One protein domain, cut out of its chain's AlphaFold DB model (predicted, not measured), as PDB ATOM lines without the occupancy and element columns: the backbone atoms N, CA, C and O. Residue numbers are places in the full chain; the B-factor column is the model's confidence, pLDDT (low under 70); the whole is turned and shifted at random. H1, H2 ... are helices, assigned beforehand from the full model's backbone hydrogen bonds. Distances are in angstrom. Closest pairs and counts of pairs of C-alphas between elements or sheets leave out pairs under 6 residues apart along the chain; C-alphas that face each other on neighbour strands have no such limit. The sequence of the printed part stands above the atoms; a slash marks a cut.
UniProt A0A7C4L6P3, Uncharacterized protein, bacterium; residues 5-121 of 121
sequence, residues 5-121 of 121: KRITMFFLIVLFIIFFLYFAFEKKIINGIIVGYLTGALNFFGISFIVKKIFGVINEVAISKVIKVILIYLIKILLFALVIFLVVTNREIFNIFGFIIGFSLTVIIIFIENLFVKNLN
ATOM      1  N   LYS A   5      -1.744 -61.608 -20.465       80.38
ATOM      2  CA  LYS A   5      -2.025 -61.494 -21.909       80.38
ATOM      3  C   LYS A   5      -3.521 -61.340 -22.180       80.38
ATOM      4  O   LYS A   5      -3.919 -60.512 -22.995       80.38
ATOM      5  N   ARG A   6      -4.349 -62.122 -21.482       82.44
ATOM      6  CA  ARG A   6      -5.807 -62.106 -21.647       82.44
ATOM      7  C   ARG A   6      -6.410 -60.800 -21.139       82.44
ATOM      8  O   ARG A   6      -7.196 -60.187 -21.855       82.44
ATOM      9  N   ILE A   7      -5.999 -60.338 -19.957       82.50
ATOM     10  CA  ILE A   7      -6.513 -59.077 -19.415       82.50
ATOM     11  C   ILE A   7      -6.105 -57.893 -20.301       82.50
ATOM     12  O   ILE A   7      -6.949 -57.063 -20.618       82.50
ATOM     13  N   THR A   8      -4.865 -57.850 -20.808       84.19
ATOM     14  CA  THR A   8      -4.439 -56.815 -21.764       84.19
ATOM     15  C   THR A   8      -5.263 -56.852 -23.052       84.19
ATOM     16  O   THR A   8      -5.646 -55.794 -23.537       84.19
ATOM     17  N   MET A   9      -5.605 -58.036 -23.575       87.19
ATOM     18  CA  MET A   9      -6.511 -58.151 -24.728       87.19
ATOM     19  C   MET A   9      -7.897 -57.568 -24.439       87.19
ATOM     20  O   MET A   9      -8.394 -56.789 -25.248       87.19
ATOM     21  N   PHE A  10      -8.500 -57.861 -23.281       87.06
ATOM     22  CA  PHE A  10      -9.766 -57.228 -22.890       87.06
ATOM     23  C   PHE A  10      -9.642 -55.708 -22.801       87.06
ATOM     24  O   PHE A  10     -10.524 -54.996 -23.283       87.06
ATOM     25  N   PHE A  11      -8.533 -55.208 -22.243       87.50
ATOM     26  CA  PHE A  11      -8.297 -53.771 -22.181       87.50
ATOM     27  C   PHE A  11      -8.215 -53.138 -23.587       87.50
ATOM     28  O   PHE A  11      -8.808 -52.097 -23.856       87.50
ATOM     29  N   LEU A  12      -7.536 -53.791 -24.530       89.50
ATOM     30  CA  LEU A  12      -7.426 -53.300 -25.907       89.50
ATOM     31  C   LEU A  12      -8.761 -53.343 -26.662       89.50
ATOM     32  O   LEU A  12      -9.088 -52.390 -27.365       89.50
ATOM     33  N   ILE A  13      -9.550 -54.409 -26.493       92.44
ATOM     34  CA  ILE A  13     -10.869 -54.544 -27.132       92.44
ATOM     35  C   ILE A  13     -11.813 -53.439 -26.651       92.44
ATOM     36  O   ILE A  13     -12.456 -52.777 -27.464       92.44
ATOM     37  N   VAL A  14     -11.881 -53.199 -25.339       90.94
ATOM     38  CA  VAL A  14     -12.746 -52.149 -24.786       90.94
ATOM     39  C   VAL A  14     -12.271 -50.765 -25.226       90.94
ATOM     40  O   VAL A  14     -13.096 -49.938 -25.604       90.94
ATOM     41  N   LEU A  15     -10.957 -50.524 -25.267       90.94
ATOM     42  CA  LEU A  15     -10.410 -49.272 -25.785       90.94
ATOM     43  C   LEU A  15     -10.785 -49.045 -27.259       90.94
ATOM     44  O   LEU A  15     -11.181 -47.941 -27.626       90.94
ATOM     45  N   PHE A  16     -10.712 -50.086 -28.091       92.19
ATOM     46  CA  PHE A  16     -11.130 -50.024 -29.491       92.19
ATOM     47  C   PHE A  16     -12.613 -49.651 -29.621       92.19
ATOM     48  O   PHE A  16     -12.952 -48.748 -30.381       92.19
ATOM     49  N   ILE A  17     -13.490 -50.264 -28.819       92.25
ATOM     50  CA  ILE A  17     -14.921 -49.922 -28.787       92.25
ATOM     51  C   ILE A  17     -15.123 -48.453 -28.392       92.25
ATOM     52  O   ILE A  17     -15.878 -47.743 -29.054       92.25
ATOM     53  N   ILE A  18     -14.420 -47.966 -27.364       89.06
ATOM     54  CA  ILE A  18     -14.500 -46.563 -26.925       89.06
ATOM     55  C   ILE A  18     -14.103 -45.602 -28.058       89.06
ATOM     56  O   ILE A  18     -14.748 -44.567 -28.231       89.06
ATOM     57  N   PHE A  19     -13.096 -45.945 -28.867       88.81
ATOM     58  CA  PHE A  19     -12.724 -45.142 -30.036       88.81
ATOM     59  C   PHE A  19     -13.805 -45.127 -31.122       88.81
ATOM     60  O   PHE A  19     -14.033 -44.083 -31.726       88.81
ATOM     61  N   PHE A  20     -14.520 -46.231 -31.343       90.62
ATOM     62  CA  PHE A  20     -15.653 -46.244 -32.278       90.62
ATOM     63  C   PHE A  20     -16.823 -45.378 -31.801       90.62
ATOM     64  O   PHE A  20     -17.485 -44.735 -32.615       90.62
ATOM     65  N   LEU A  21     -17.038 -45.279 -30.485       90.00
ATOM     66  CA  LEU A  21     -18.063 -44.397 -29.917       90.00
ATOM     67  C   LEU A  21     -17.785 -42.907 -30.185       90.00
ATOM     68  O   LEU A  21     -18.715 -42.103 -30.131       90.00
ATOM     69  N   TYR A  22     -16.550 -42.539 -30.550       87.62
ATOM     70  CA  TYR A  22     -16.183 -41.167 -30.922       87.62
ATOM     71  C   TYR A  22     -16.951 -40.643 -32.146       87.62
ATOM     72  O   TYR A  22     -17.121 -39.434 -32.289       87.62
ATOM     73  N   PHE A  23     -17.429 -41.536 -33.019       87.06
ATOM     74  CA  PHE A  23     -18.209 -41.170 -34.206       87.06
ATOM     75  C   PHE A  23     -19.709 -41.004 -33.925       87.06
ATOM     76  O   PHE A  23     -20.404 -40.388 -34.727       87.06
ATOM     77  N   ALA A  24     -20.207 -41.546 -32.811       87.56
ATOM     78  CA  ALA A  24     -21.639 -41.629 -32.519       87.56
ATOM     79  C   ALA A  24     -22.092 -40.733 -31.353       87.56
ATOM     80  O   ALA A  24     -23.268 -40.391 -31.271       87.56
ATOM     81  N   PHE A  25     -21.183 -40.351 -30.453       89.00
ATOM     82  CA  PHE A  25     -21.508 -39.632 -29.219       89.00
ATOM     83  C   PHE A  25     -20.766 -38.301 -29.095       89.00
ATOM     84  O   PHE A  25     -19.791 -38.019 -29.791       89.00
ATOM     85  N   GLU A  26     -21.210 -37.475 -28.147       87.44
ATOM     86  CA  GLU A  26     -20.554 -36.211 -27.841       87.44
ATOM     87  C   GLU A  26     -19.095 -36.401 -27.409       87.44
ATOM     88  O   GLU A  26     -18.777 -37.116 -26.451       87.44
ATOM     89  N   LYS A  27     -18.201 -35.654 -28.065       85.12
ATOM     90  CA  LYS A  27     -16.750 -35.712 -27.838       85.12
ATOM     91  C   LYS A  27     -16.368 -35.488 -26.373       85.12
ATOM     92  O   LYS A  27     -15.442 -36.127 -25.890       85.12
ATOM     93  N   LYS A  28     -17.096 -34.632 -25.643       85.88
ATOM     94  CA  LYS A  28     -16.842 -34.359 -24.215       85.88
ATOM     95  C   LYS A  28     -17.030 -35.604 -23.340       85.88
ATOM     96  O   LYS A  28     -16.246 -35.836 -22.417       85.88
ATOM     97  N   ILE A  29     -18.048 -36.413 -23.637       86.88
ATOM     98  CA  ILE A  29     -18.332 -37.657 -22.916       86.88
ATOM     99  C   ILE A  29     -17.268 -38.696 -23.255       86.88
ATOM    100  O   ILE A  29     -16.675 -39.268 -22.344       86.88
ATOM    101  N   ILE A  30     -16.966 -38.883 -24.542       89.31
ATOM    102  CA  ILE A  30     -15.982 -39.882 -24.972       89.31
ATOM    103  C   ILE A  30     -14.573 -39.538 -24.483       89.31
ATOM    104  O   ILE A  30     -13.880 -40.416 -23.978       89.31
ATOM    105  N   ASN A  31     -14.168 -38.267 -24.522       85.44
ATOM    106  CA  ASN A  31     -12.909 -37.821 -23.921       85.44
ATOM    107  C   ASN A  31     -12.862 -38.145 -22.420       85.44
ATOM    108  O   ASN A  31     -11.840 -38.619 -21.928       85.44
ATOM    109  N   GLY A  32     -13.971 -37.929 -21.702       84.81
ATOM    110  CA  GLY A  32     -14.110 -38.341 -20.305       84.81
ATOM    111  C   GLY A  32     -13.887 -39.845 -20.138       84.81
ATOM    112  O   GLY A  32     -13.032 -40.245 -19.351       84.81
ATOM    113  N   ILE A  33     -14.587 -40.670 -20.926       89.94
ATOM    114  CA  ILE A  33     -14.470 -42.137 -20.896       89.94
ATOM    115  C   ILE A  33     -13.030 -42.574 -21.158       89.94
ATOM    116  O   ILE A  33     -12.495 -43.359 -20.384       89.94
ATOM    117  N   ILE A  34     -12.374 -42.041 -22.190       88.31
ATOM    118  CA  ILE A  34     -10.984 -42.377 -22.522       88.31
ATOM    119  C   ILE A  34     -10.055 -42.047 -21.352       88.31
ATOM    120  O   ILE A  34      -9.259 -42.892 -20.945       88.31
ATOM    121  N   VAL A  35     -10.160 -40.848 -20.774       85.88
ATOM    122  CA  VAL A  35      -9.294 -40.436 -19.659       85.88
ATOM    123  C   VAL A  35      -9.546 -41.287 -18.413       85.88
ATOM    124  O   VAL A  35      -8.589 -41.750 -17.789       85.88
ATOM    125  N   GLY A  36     -10.810 -41.541 -18.065       86.31
ATOM    126  CA  GLY A  36     -11.171 -42.406 -16.938       86.31
ATOM    127  C   GLY A  36     -10.667 -43.829 -17.119       86.31
ATOM    128  O   GLY A  36     -10.058 -44.405 -16.215       86.31
ATOM    129  N   TYR A  37     -10.831 -44.355 -18.327       88.88
ATOM    130  CA  TYR A  37     -10.393 -45.683 -18.703       88.88
ATOM    131  C   TYR A  37      -8.870 -45.838 -18.652       88.88
ATOM    132  O   TYR A  37      -8.354 -46.756 -18.017       88.88
ATOM    133  N   LEU A  38      -8.126 -44.913 -19.261       86.12
ATOM    134  CA  LEU A  38      -6.665 -44.937 -19.231       86.12
ATOM    135  C   LEU A  38      -6.129 -44.764 -17.809       86.12
ATOM    136  O   LEU A  38      -5.194 -45.463 -17.427       86.12
ATOM    137  N   THR A  39      -6.747 -43.896 -17.002       84.62
ATOM    138  CA  THR A  39      -6.372 -43.735 -15.591       84.62
ATOM    139  C   THR A  39      -6.567 -45.043 -14.824       84.62
ATOM    140  O   THR A  39      -5.656 -45.475 -14.119       84.62
ATOM    141  N   GLY A  40      -7.720 -45.700 -14.973       83.62
ATOM    142  CA  GLY A  40      -7.997 -46.980 -14.319       83.62
ATOM    143  C   GLY A  40      -7.044 -48.095 -14.766       83.62
ATOM    144  O   GLY A  40      -6.493 -48.809 -13.929       83.62
ATOM    145  N   ALA A  41      -6.766 -48.193 -16.070       83.88
ATOM    146  CA  ALA A  41      -5.843 -49.176 -16.632       83.88
ATOM    147  C   ALA A  41      -4.405 -48.965 -16.130       83.88
ATOM    148  O   ALA A  41      -3.775 -49.901 -15.637       83.88
ATOM    149  N   LEU A  42      -3.895 -47.729 -16.197       83.50
ATOM    150  CA  LEU A  42      -2.566 -47.375 -15.691       83.50
ATOM    151  C   LEU A  42      -2.443 -47.652 -14.195       83.50
ATOM    152  O   LEU A  42      -1.421 -48.177 -13.751       83.50
ATOM    153  N   ASN A  43      -3.489 -47.339 -13.428       82.19
ATOM    154  CA  ASN A  43      -3.535 -47.636 -12.007       82.19
ATOM    155  C   ASN A  43      -3.442 -49.152 -11.779       82.19
ATOM    156  O   ASN A  43      -2.533 -49.609 -11.093       82.19
ATOM    157  N   PHE A  44      -4.278 -49.952 -12.440       82.38
ATOM    158  CA  PHE A  44      -4.253 -51.408 -12.304       82.38
ATOM    159  C   PHE A  44      -2.898 -52.038 -12.664       82.38
ATOM    160  O   PHE A  44      -2.362 -52.833 -11.886       82.38
ATOM    161  N   PHE A  45      -2.325 -51.695 -13.822       79.50
ATOM    162  CA  PHE A  45      -1.032 -52.243 -14.242       79.50
ATOM    163  C   PHE A  45       0.108 -51.752 -13.340       79.50
ATOM    164  O   PHE A  45       0.994 -52.536 -12.995       79.50
ATOM    165  N   GLY A  46       0.051 -50.495 -12.891       76.69
ATOM    166  CA  GLY A  46       0.983 -49.921 -11.923       76.69
ATOM    167  C   GLY A  46       0.970 -50.658 -10.582       76.69
ATOM    168  O   GLY A  46       2.034 -51.073 -10.117       76.69
ATOM    169  N   ILE A  47      -0.216 -50.887  -9.994       74.38
ATOM    170  CA  ILE A  47      -0.374 -51.705  -8.775       74.38
ATOM    171  C   ILE A  47       0.195 -53.088  -9.027       74.38
ATOM    172  O   ILE A  47       1.064 -53.544  -8.291       74.38
ATOM    173  N   SER A  48      -0.291 -53.755 -10.071       72.31
ATOM    174  CA  SER A  48       0.004 -55.162 -10.322       72.31
ATOM    175  C   SER A  48       1.506 -55.405 -10.491       72.31
ATOM    176  O   SER A  48       2.037 -56.377  -9.955       72.31
ATOM    177  N   PHE A  49       2.220 -54.498 -11.167       73.06
ATOM    178  CA  PHE A  49       3.672 -54.586 -11.325       73.06
ATOM    179  C   PHE A  49       4.422 -54.343 -10.009       73.06
ATOM    180  O   PHE A  49       5.354 -55.078  -9.683       73.06
ATOM    181  N   ILE A  50       4.010 -53.338  -9.229       71.50
ATOM    182  CA  ILE A  50       4.638 -53.001  -7.943       71.50
ATOM    183  C   ILE A  50       4.406 -54.111  -6.914       71.50
ATOM    184  O   ILE A  50       5.355 -54.559  -6.277       71.50
ATOM    185  N   VAL A  51       3.172 -54.602  -6.791       67.44
ATOM    186  CA  VAL A  51       2.807 -55.721  -5.914       67.44
ATOM    187  C   VAL A  51       3.596 -56.964  -6.314       67.44
ATOM    188  O   VAL A  51       4.254 -57.559  -5.467       67.44
ATOM    189  N   LYS A  52       3.658 -57.310  -7.608       67.69
ATOM    190  CA  LYS A  52       4.486 -58.432  -8.074       67.69
ATOM    191  C   LYS A  52       5.972 -58.241  -7.744       67.69
ATOM    192  O   LYS A  52       6.630 -59.202  -7.363       67.69
ATOM    193  N   LYS A  53       6.506 -57.020  -7.845       69.06
ATOM    194  CA  LYS A  53       7.900 -56.708  -7.486       69.06
ATOM    195  C   LYS A  53       8.167 -56.832  -5.981       69.06
ATOM    196  O   LYS A  53       9.278 -57.174  -5.599       69.06
ATOM    197  N   ILE A  54       7.180 -56.545  -5.136       67.88
ATOM    198  CA  ILE A  54       7.315 -56.614  -3.674       67.88
ATOM    199  C   ILE A  54       7.157 -58.049  -3.181       67.88
ATOM    200  O   ILE A  54       8.001 -58.524  -2.433       67.88
ATOM    201  N   PHE A  55       6.108 -58.740  -3.621       64.81
ATOM    202  CA  PHE A  55       5.773 -60.087  -3.156       64.81
ATOM    203  C   PHE A  55       6.478 -61.201  -3.942       64.81
ATOM    204  O   PHE A  55       6.541 -62.330  -3.471       64.81
ATOM    205  N   GLY A  56       7.036 -60.902  -5.120       58.12
ATOM    206  CA  GLY A  56       7.895 -61.824  -5.868       58.12
ATOM    207  C   GLY A  56       9.292 -61.984  -5.264       58.12
ATOM    208  O   GLY A  56       9.993 -62.930  -5.606       58.12
ATOM    209  N   VAL A  57       9.688 -61.095  -4.346       57.44
ATOM    210  CA  VAL A  57      10.860 -61.296  -3.486       57.44
ATOM    211  C   VAL A  57      10.383 -62.095  -2.278       57.44
ATOM    212  O   VAL A  57      10.059 -61.558  -1.221       57.44
ATOM    213  N   ILE A  58      10.229 -63.397  -2.499       56.06
ATOM    214  CA  ILE A  58       9.880 -64.368  -1.469       56.06
ATOM    215  C   ILE A  58      11.083 -64.452  -0.527       56.06
ATOM    216  O   ILE A  58      12.126 -64.966  -0.923       56.06
ATOM    217  N   ASN A  59      10.928 -63.841   0.651       50.78
ATOM    218  CA  ASN A  59      11.513 -64.150   1.965       50.78
ATOM    219  C   ASN A  59      11.730 -62.829   2.730       50.78
ATOM    220  O   ASN A  59      12.633 -62.059   2.425       50.78
ATOM    221  N   GLU A  60      10.848 -62.562   3.699       54.69
ATOM    222  CA  GLU A  60      10.942 -61.471   4.689       54.69
ATOM    223  C   GLU A  60      10.831 -60.029   4.157       54.69
ATOM    224  O   GLU A  60      11.699 -59.174   4.339       54.69
ATOM    225  N   VAL A  61       9.688 -59.684   3.558       56.41
ATOM    226  CA  VAL A  61       9.354 -58.264   3.377       56.41
ATOM    227  C   VAL A  61       8.891 -57.690   4.720       56.41
ATOM    228  O   VAL A  61       7.775 -57.950   5.162       56.41
ATOM    229  N   ALA A  62       9.737 -56.877   5.360       60.19
ATOM    230  CA  ALA A  62       9.387 -56.149   6.579       60.19
ATOM    231  C   ALA A  62       8.084 -55.344   6.398       60.19
ATOM    232  O   ALA A  62       7.926 -54.609   5.418       60.19
ATOM    233  N   ILE A  63       7.172 -55.435   7.373       60.41
ATOM    234  CA  ILE A  63       5.855 -54.765   7.387       60.41
ATOM    235  C   ILE A  63       5.974 -53.259   7.075       60.41
ATOM    236  O   ILE A  63       5.153 -52.692   6.354       60.41
ATOM    237  N   SER A  64       7.056 -52.615   7.525       59.28
ATOM    238  CA  SER A  64       7.354 -51.201   7.259       59.28
ATOM    239  C   SER A  64       7.514 -50.864   5.767       59.28
ATOM    240  O   SER A  64       7.155 -49.764   5.338       59.28
ATOM    241  N   LYS A  65       8.005 -51.802   4.948       64.25
ATOM    242  CA  LYS A  65       8.161 -51.640   3.494       64.25
ATOM    243  C   LYS A  65       6.811 -51.736   2.782       64.25
ATOM    244  O   LYS A  65       6.565 -50.971   1.853       64.25
ATOM    245  N   VAL A  66       5.922 -52.608   3.261       59.81
ATOM    246  CA  VAL A  66       4.545 -52.740   2.758       59.81
ATOM    247  C   VAL A  66       3.748 -51.462   3.040       59.81
ATOM    248  O   VAL A  66       3.160 -50.895   2.122       59.81
ATOM    249  N   ILE A  67       3.809 -50.944   4.272       62.88
ATOM    250  CA  ILE A  67       3.111 -49.708   4.668       62.88
ATOM    251  C   ILE A  67       3.593 -48.506   3.845       62.88
ATOM    252  O   ILE A  67       2.770 -47.760   3.316       62.88
ATOM    253  N   LYS A  68       4.913 -48.329   3.664       66.69
ATOM    254  CA  LYS A  68       5.457 -47.239   2.831       66.69
ATOM    255  C   LYS A  68       4.944 -47.296   1.394       66.69
ATOM    256  O   LYS A  68       4.645 -46.255   0.815       66.69
ATOM    257  N   VAL A  69       4.819 -48.491   0.821       65.12
ATOM    258  CA  VAL A  69       4.292 -48.654  -0.537       65.12
ATOM    259  C   VAL A  69       2.816 -48.283  -0.596       65.12
ATOM    260  O   VAL A  69       2.442 -47.531  -1.491       65.12
ATOM    261  N   ILE A  70       2.001 -48.748   0.357       65.56
ATOM    262  CA  ILE A  70       0.576 -48.387   0.444       65.56
ATOM    263  C   ILE A  70       0.419 -46.862   0.531       65.56
ATOM    264  O   ILE A  70      -0.405 -46.286  -0.171       65.56
ATOM    265  N   LEU A  71       1.252 -46.197   1.333       67.81
ATOM    266  CA  LEU A  71       1.189 -44.751   1.550       67.81
ATOM    267  C   LEU A  71       1.611 -43.955   0.302       67.81
ATOM    268  O   LEU A  71       0.906 -43.035  -0.109       67.81
ATOM    269  N   ILE A  72       2.689 -44.368  -0.377       72.81
ATOM    270  CA  ILE A  72       3.067 -43.838  -1.703       72.81
ATOM    271  C   ILE A  72       1.927 -44.045  -2.710       72.81
ATOM    272  O   ILE A  72       1.697 -43.203  -3.580       72.81
ATOM    273  N   TYR A  73       1.199 -45.156  -2.597       68.06
ATOM    274  CA  TYR A  73       0.089 -45.471  -3.481       68.06
ATOM    275  C   TYR A  73      -1.118 -44.560  -3.256       68.06
ATOM    276  O   TYR A  73      -1.652 -44.005  -4.213       68.06
ATOM    277  N   LEU A  74      -1.507 -44.349  -1.997       68.44
ATOM    278  CA  LEU A  74      -2.566 -43.409  -1.629       68.44
ATOM    279  C   LEU A  74      -2.245 -41.994  -2.120       68.44
ATOM    280  O   LEU A  74      -3.109 -41.341  -2.700       68.44
ATOM    281  N   ILE A  75      -0.987 -41.558  -1.985       70.75
ATOM    282  CA  ILE A  75      -0.521 -40.269  -2.514       70.75
ATOM    283  C   ILE A  75      -0.643 -40.217  -4.044       70.75
ATOM    284  O   ILE A  75      -1.095 -39.211  -4.583       70.75
ATOM    285  N   LYS A  76      -0.292 -41.292  -4.763       70.56
ATOM    286  CA  LYS A  76      -0.472 -41.356  -6.223       70.56
ATOM    287  C   LYS A  76      -1.939 -41.294  -6.633       70.56
ATOM    288  O   LYS A  76      -2.254 -40.582  -7.580       70.56
ATOM    289  N   ILE A  77      -2.825 -42.009  -5.938       71.56
ATOM    290  CA  ILE A  77      -4.272 -41.955  -6.195       71.56
ATOM    291  C   ILE A  77      -4.789 -40.529  -5.976       71.56
ATOM    292  O   ILE A  77      -5.499 -40.011  -6.834       71.56
ATOM    293  N   LEU A  78      -4.381 -39.875  -4.884       70.06
ATOM    294  CA  LEU A  78      -4.716 -38.477  -4.601       70.06
ATOM    295  C   LEU A  78      -4.195 -37.523  -5.682       70.06
ATOM    296  O   LEU A  78      -4.939 -36.658  -6.129       70.06
ATOM    297  N   LEU A  79      -2.957 -37.701  -6.151       71.56
ATOM    298  CA  LEU A  79      -2.387 -36.902  -7.240       71.56
ATOM    299  C   LEU A  79      -3.137 -37.103  -8.559       71.56
ATOM    300  O   LEU A  79      -3.437 -36.125  -9.235       71.56
ATOM    301  N   PHE A  80      -3.483 -38.342  -8.921       69.75
ATOM    302  CA  PHE A  80      -4.299 -38.599 -10.109       69.75
ATOM    303  C   PHE A  80      -5.687 -37.971  -9.980       69.75
ATOM    304  O   PHE A  80      -6.132 -37.305 -10.910       69.75
ATOM    305  N   ALA A  81      -6.338 -38.114  -8.824       69.25
ATOM    306  CA  ALA A  81      -7.627 -37.485  -8.556       69.25
ATOM    307  C   ALA A  81      -7.544 -35.953  -8.647       69.25
ATOM    308  O   ALA A  81      -8.420 -35.337  -9.247       69.25
ATOM    309  N   LEU A  82      -6.472 -35.342  -8.132       71.06
ATOM    310  CA  LEU A  82      -6.222 -33.901  -8.219       71.06
ATOM    311  C   LEU A  82      -6.012 -33.445  -9.669       71.06
ATOM    312  O   LEU A  82      -6.596 -32.452 -10.088       71.06
ATOM    313  N   VAL A  83      -5.200 -34.168 -10.445       68.75
ATOM    314  CA  VAL A  83      -4.958 -33.857 -11.862       68.75
ATOM    315  C   VAL A  83      -6.254 -33.972 -12.656       68.75
ATOM    316  O   VAL A  83      -6.572 -33.076 -13.430       68.75
ATOM    317  N   ILE A  84      -7.038 -35.027 -12.431       69.25
ATOM    318  CA  ILE A  84      -8.343 -35.207 -13.074       69.25
ATOM    319  C   ILE A  84      -9.297 -34.086 -12.670       69.25
ATOM    320  O   ILE A  84      -9.925 -33.496 -13.540       69.25
ATOM    321  N   PHE A  85      -9.364 -33.736 -11.384       68.81
ATOM    322  CA  PHE A  85     -10.179 -32.625 -10.903       68.81
ATOM    323  C   PHE A  85      -9.778 -31.306 -11.571       68.81
ATOM    324  O   PHE A  85     -10.623 -30.618 -12.126       68.81
ATOM    325  N   LEU A  86      -8.487 -30.973 -11.612       66.31
ATOM    326  CA  LEU A  86      -8.003 -29.750 -12.253       66.31
ATOM    327  C   LEU A  86      -8.260 -29.733 -13.763       66.31
ATOM    328  O   LEU A  86      -8.562 -28.677 -14.315       66.31
ATOM    329  N   VAL A  87      -8.149 -30.878 -14.437       67.12
ATOM    330  CA  VAL A  87      -8.379 -31.004 -15.882       67.12
ATOM    331  C   VAL A  87      -9.872 -30.942 -16.223       67.12
ATOM    332  O   VAL A  87     -10.240 -30.312 -17.211       67.12
ATOM    333  N   VAL A  88     -10.736 -31.548 -15.406       63.28
ATOM    334  CA  VAL A  88     -12.193 -31.548 -15.601       63.28
ATOM    335  C   VAL A  88     -12.791 -30.187 -15.242       63.28
ATOM    336  O   VAL A  88     -13.556 -29.642 -16.034       63.28
ATOM    337  N   THR A  89     -12.401 -29.603 -14.106       63.47
ATOM    338  CA  THR A  89     -12.956 -28.332 -13.618       63.47
ATOM    339  C   THR A  89     -12.512 -27.137 -14.466       63.47
ATOM    340  O   THR A  89     -13.309 -26.232 -14.681       63.47
ATOM    341  N   ASN A  90     -11.280 -27.125 -14.997       61.94
ATOM    342  CA  ASN A  90     -10.767 -25.943 -15.709       61.94
ATOM    343  C   ASN A  90     -10.958 -25.946 -17.228       61.94
ATOM    344  O   ASN A  90     -10.710 -24.911 -17.844       61.94
ATOM    345  N   ARG A  91     -11.294 -27.072 -17.876       58.81
ATOM    346  CA  ARG A  91     -11.215 -27.131 -19.349       58.81
ATOM    347  C   ARG A  91     -12.515 -27.335 -20.112       58.81
ATOM    348  O   ARG A  91     -12.449 -27.213 -21.321       58.81
ATOM    349  N   GLU A  92     -13.662 -27.653 -19.515       66.00
ATOM    350  CA  GLU A  92     -14.913 -28.006 -20.239       66.00
ATOM    351  C   GLU A  92     -14.796 -29.116 -21.322       66.00
ATOM    352  O   GLU A  92     -15.790 -29.481 -21.953       66.00
ATOM    353  N   ILE A  93     -13.602 -29.667 -21.563       71.69
ATOM    354  CA  ILE A  93     -13.297 -30.664 -22.601       71.69
ATOM    355  C   ILE A  93     -13.762 -32.064 -22.172       71.69
ATOM    356  O   ILE A  93     -13.925 -32.947 -23.017       71.69
ATOM    357  N   PHE A  94     -13.988 -32.268 -20.873       73.19
ATOM    358  CA  PHE A  94     -14.244 -33.569 -20.267       73.19
ATOM    359  C   PHE A  94     -15.535 -33.546 -19.456       73.19
ATOM    360  O   PHE A  94     -15.752 -32.652 -18.642       73.19
ATOM    361  N   ASN A  95     -16.373 -34.561 -19.648       83.00
ATOM    362  CA  ASN A  95     -17.538 -34.790 -18.805       83.00
ATOM    363  C   ASN A  95     -17.173 -35.745 -17.649       83.00
ATOM    364  O   ASN A  95     -16.659 -36.841 -17.891       83.00
ATOM    365  N   ILE A  96     -17.467 -35.350 -16.404       82.38
ATOM    366  CA  ILE A  96     -17.202 -36.153 -15.196       82.38
ATOM    367  C   ILE A  96     -17.940 -37.500 -15.211       82.38
ATOM    368  O   ILE A  96     -17.381 -38.513 -14.798       82.38
ATOM    369  N   PHE A  97     -19.161 -37.553 -15.751       86.00
ATOM    370  CA  PHE A  97     -19.908 -38.804 -15.883       86.00
ATOM    371  C   PHE A  97     -19.220 -39.748 -16.865       86.00
ATOM    372  O   PHE A  97     -19.057 -40.929 -16.568       86.00
ATOM    373  N   GLY A  98     -18.731 -39.214 -17.991       87.12
ATOM    374  CA  GLY A  98     -17.911 -39.975 -18.933       87.12
ATOM    375  C   GLY A  98     -16.665 -40.544 -18.254       87.12
ATOM    376  O   GLY A  98     -16.376 -41.730 -18.385       87.12
ATOM    377  N   PHE A  99     -15.976 -39.730 -17.451       86.94
ATOM    378  CA  PHE A  99     -14.827 -40.176 -16.663       86.94
ATOM    379  C   PHE A  99     -15.160 -41.341 -15.724       86.94
ATOM    380  O   PHE A  99     -14.463 -42.354 -15.740       86.94
ATOM    381  N   ILE A 100     -16.235 -41.226 -14.941       86.69
ATOM    382  CA  ILE A 100     -16.652 -42.276 -14.003       86.69
ATOM    383  C   ILE A 100     -16.976 -43.570 -14.756       86.69
ATOM    384  O   ILE A 100     -16.492 -44.627 -14.362       86.69
ATOM    385  N   ILE A 101     -17.706 -43.490 -15.874       90.81
ATOM    386  CA  ILE A 101     -18.015 -44.654 -16.722       90.81
ATOM    387  C   ILE A 101     -16.726 -45.328 -17.205       90.81
ATOM    388  O   ILE A 101     -16.561 -46.539 -17.045       90.81
ATOM    389  N   GLY A 102     -15.793 -44.548 -17.756       89.62
ATOM    390  CA  GLY A 102     -14.504 -45.054 -18.223       89.62
ATOM    391  C   GLY A 102     -13.706 -45.735 -17.115       89.62
ATOM    392  O   GLY A 102     -13.186 -46.833 -17.309       89.62
ATOM    393  N   PHE A 103     -13.652 -45.125 -15.931       87.06
ATOM    394  CA  PHE A 103     -12.962 -45.694 -14.779       87.06
ATOM    395  C   PHE A 103     -13.625 -46.996 -14.303       87.06
ATOM    396  O   PHE A 103     -12.948 -48.010 -14.130       87.06
ATOM    397  N   SER A 104     -14.951 -47.021 -14.163       87.44
ATOM    398  CA  SER A 104     -15.703 -48.211 -13.746       87.44
ATOM    399  C   SER A 104     -15.557 -49.384 -14.718       87.44
ATOM    400  O   SER A 104     -15.455 -50.525 -14.267       87.44
ATOM    401  N   LEU A 105     -15.465 -49.133 -16.031       91.00
ATOM    402  CA  LEU A 105     -15.199 -50.183 -17.026       91.00
ATOM    403  C   LEU A 105     -13.909 -50.952 -16.721       91.00
ATOM    404  O   LEU A 105     -13.871 -52.172 -16.871       91.00
ATOM    405  N   THR A 106     -12.866 -50.275 -16.235       88.06
ATOM    406  CA  THR A 106     -11.613 -50.951 -15.863       88.06
ATOM    407  C   THR A 106     -11.798 -51.898 -14.679       88.06
ATOM    408  O   THR A 106     -11.300 -53.022 -14.712       88.06
ATOM    409  N   VAL A 107     -12.582 -51.494 -13.673       85.00
ATOM    410  CA  VAL A 107     -12.914 -52.328 -12.507       85.00
ATOM    411  C   VAL A 107     -13.712 -53.559 -12.936       85.00
ATOM    412  O   VAL A 107     -13.430 -54.663 -12.473       85.00
ATOM    413  N   ILE A 108     -14.656 -53.392 -13.866       87.12
ATOM    414  CA  ILE A 108     -15.461 -54.488 -14.417       87.12
ATOM    415  C   ILE A 108     -14.576 -55.509 -15.143       87.12
ATOM    416  O   ILE A 108     -14.707 -56.704 -14.887       87.12
ATOM    417  N   ILE A 109     -13.641 -55.065 -15.994       87.06
ATOM    418  CA  ILE A 109     -12.704 -55.964 -16.694       87.06
ATOM    419  C   ILE A 109     -11.910 -56.808 -15.688       87.06
ATOM    420  O   ILE A 109     -11.792 -58.024 -15.846       87.06
ATOM    421  N   ILE A 110     -11.397 -56.177 -14.628       83.88
ATOM    422  CA  ILE A 110     -10.628 -56.859 -13.579       83.88
ATOM    423  C   ILE A 110     -11.505 -57.863 -12.825       83.88
ATOM    424  O   ILE A 110     -11.075 -58.987 -12.561       83.88
ATOM    425  N   PHE A 111     -12.736 -57.476 -12.487       81.06
ATOM    426  CA  PHE A 111     -13.682 -58.333 -11.785       81.06
ATOM    427  C   PHE A 111     -14.046 -59.577 -12.606       81.06
ATOM    428  O   PHE A 111     -13.978 -60.692 -12.088       81.06
ATOM    429  N   ILE A 112     -14.351 -59.403 -13.896       82.62
ATOM    430  CA  ILE A 112     -14.652 -60.500 -14.826       82.62
ATOM    431  C   ILE A 112     -13.464 -61.464 -14.925       82.62
ATOM    432  O   ILE A 112     -13.637 -62.674 -14.778       82.62
ATOM    433  N   GLU A 113     -12.249 -60.949 -15.122       80.62
ATOM    434  CA  GLU A 113     -11.042 -61.780 -15.192       80.62
ATOM    435  C   GLU A 113     -10.830 -62.583 -13.897       80.62
ATOM    436  O   GLU A 113     -10.463 -63.758 -13.948       80.62
ATOM    437  N   ASN A 114     -11.108 -61.984 -12.736       76.94
ATOM    438  CA  ASN A 114     -10.996 -62.665 -11.449       76.94
ATOM    439  C   ASN A 114     -12.025 -63.805 -11.298       76.94
ATOM    440  O   ASN A 114     -11.682 -64.887 -10.819       76.94
ATOM    441  N   LEU A 115     -13.264 -63.609 -11.766       79.31
ATOM    442  CA  LEU A 115     -14.280 -64.669 -11.799       79.31
ATOM    443  C   LEU A 115     -13.861 -65.840 -12.700       79.31
ATOM    444  O   LEU A 115     -13.999 -66.997 -12.305       79.31
ATOM    445  N   PHE A 116     -13.288 -65.561 -13.876       78.25
ATOM    446  CA  PHE A 116     -12.787 -66.611 -14.770       78.25
ATOM    447  C   PHE A 116     -11.650 -67.423 -14.151       78.25
ATOM    448  O   PHE A 116     -11.584 -68.631 -14.355       78.25
ATOM    449  N   VAL A 117     -10.753 -66.785 -13.393       75.31
ATOM    450  CA  VAL A 117      -9.684 -67.498 -12.675       75.31
ATOM    451  C   VAL A 117     -10.261 -68.410 -11.591       75.31
ATOM    452  O   VAL A 117      -9.749 -69.509 -11.412       75.31
ATOM    453  N   LYS A 118     -11.323 -67.987 -10.894       65.75
ATOM    454  CA  LYS A 118     -11.967 -68.789  -9.845       65.75
ATOM    455  C   LYS A 118     -12.695 -70.021 -10.392       65.75
ATOM    456  O   LYS A 118     -12.707 -71.033  -9.716       65.75
ATOM    457  N   ASN A 119     -13.275 -69.945 -11.589       63.91
ATOM    458  CA  ASN A 119     -13.996 -71.072 -12.198       63.91
ATOM    459  C   ASN A 119     -13.079 -72.117 -12.864       63.91
ATOM    460  O   ASN A 119     -13.557 -73.183 -13.236       63.91
ATOM    461  N   LEU A 120     -11.798 -71.796 -13.078       57.47
ATOM    462  CA  LEU A 120     -10.811 -72.697 -13.691       57.47
ATOM    463  C   LEU A 120      -9.970 -73.472 -12.660       57.47
ATOM    464  O   LEU A 120      -9.215 -74.356 -13.060       57.47
ATOM    465  N   ASN A 121     -10.081 -73.125 -11.375       49.28
ATOM    466  CA  ASN A 121      -9.431 -73.789 -10.244       49.28
ATOM    467  C   ASN A 121     -10.470 -74.542  -9.414       49.28
ATOM    468  O   ASN A 121     -10.093 -75.586  -8.845       49.28
TER     469      ASN A 121
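AT A GLANCE: This is residues 5 to 121 of the 121 residues of an uncharacterized protein of bacterium (UniProt A0A7C4L6P3). Three helices, H1, H2 and H3, lie side by side in a flat row with H2 in the middle, neighbours running opposite ways, and H4 crosses over H2 towards H1. The printed part has 117 residues with four named helices, H1 to H4 in order, no named strand: all helix. It is loose, radius of gyration of the C-alphas 16.8 A, spanning 52 by 38 by 16 A.

IN THESE COORDINATES: H2, residues 27 to 55, measures 41.4 A; H3, residues 63 to 91, 42.1 A. H1, residues 5 to 21, begins at C-alpha 5 (-2.025, -61.494, -21.909). H4, residues 96 to 119, ends at C-alpha 119 (-13.996, -71.072, -12.198).

HOW THE PARTS SIT: H1, H2 and H4 form a bundle, helices grouped together. H2 residues 28 to 41 touch H4, closest C-alphas Ile 33 and Gly 102, 4.0 A. H1 and H2 form a hairpin at 11 degrees. H3 is apart from H1. Every O i to N i+4 pair is within hydrogen-bond range in H1, H2 and H3, 18 of 20 in H4.

THE WHOLE: The printed part has no cut. pLDDT is under 70 for 39 residues, among them 51 to 71.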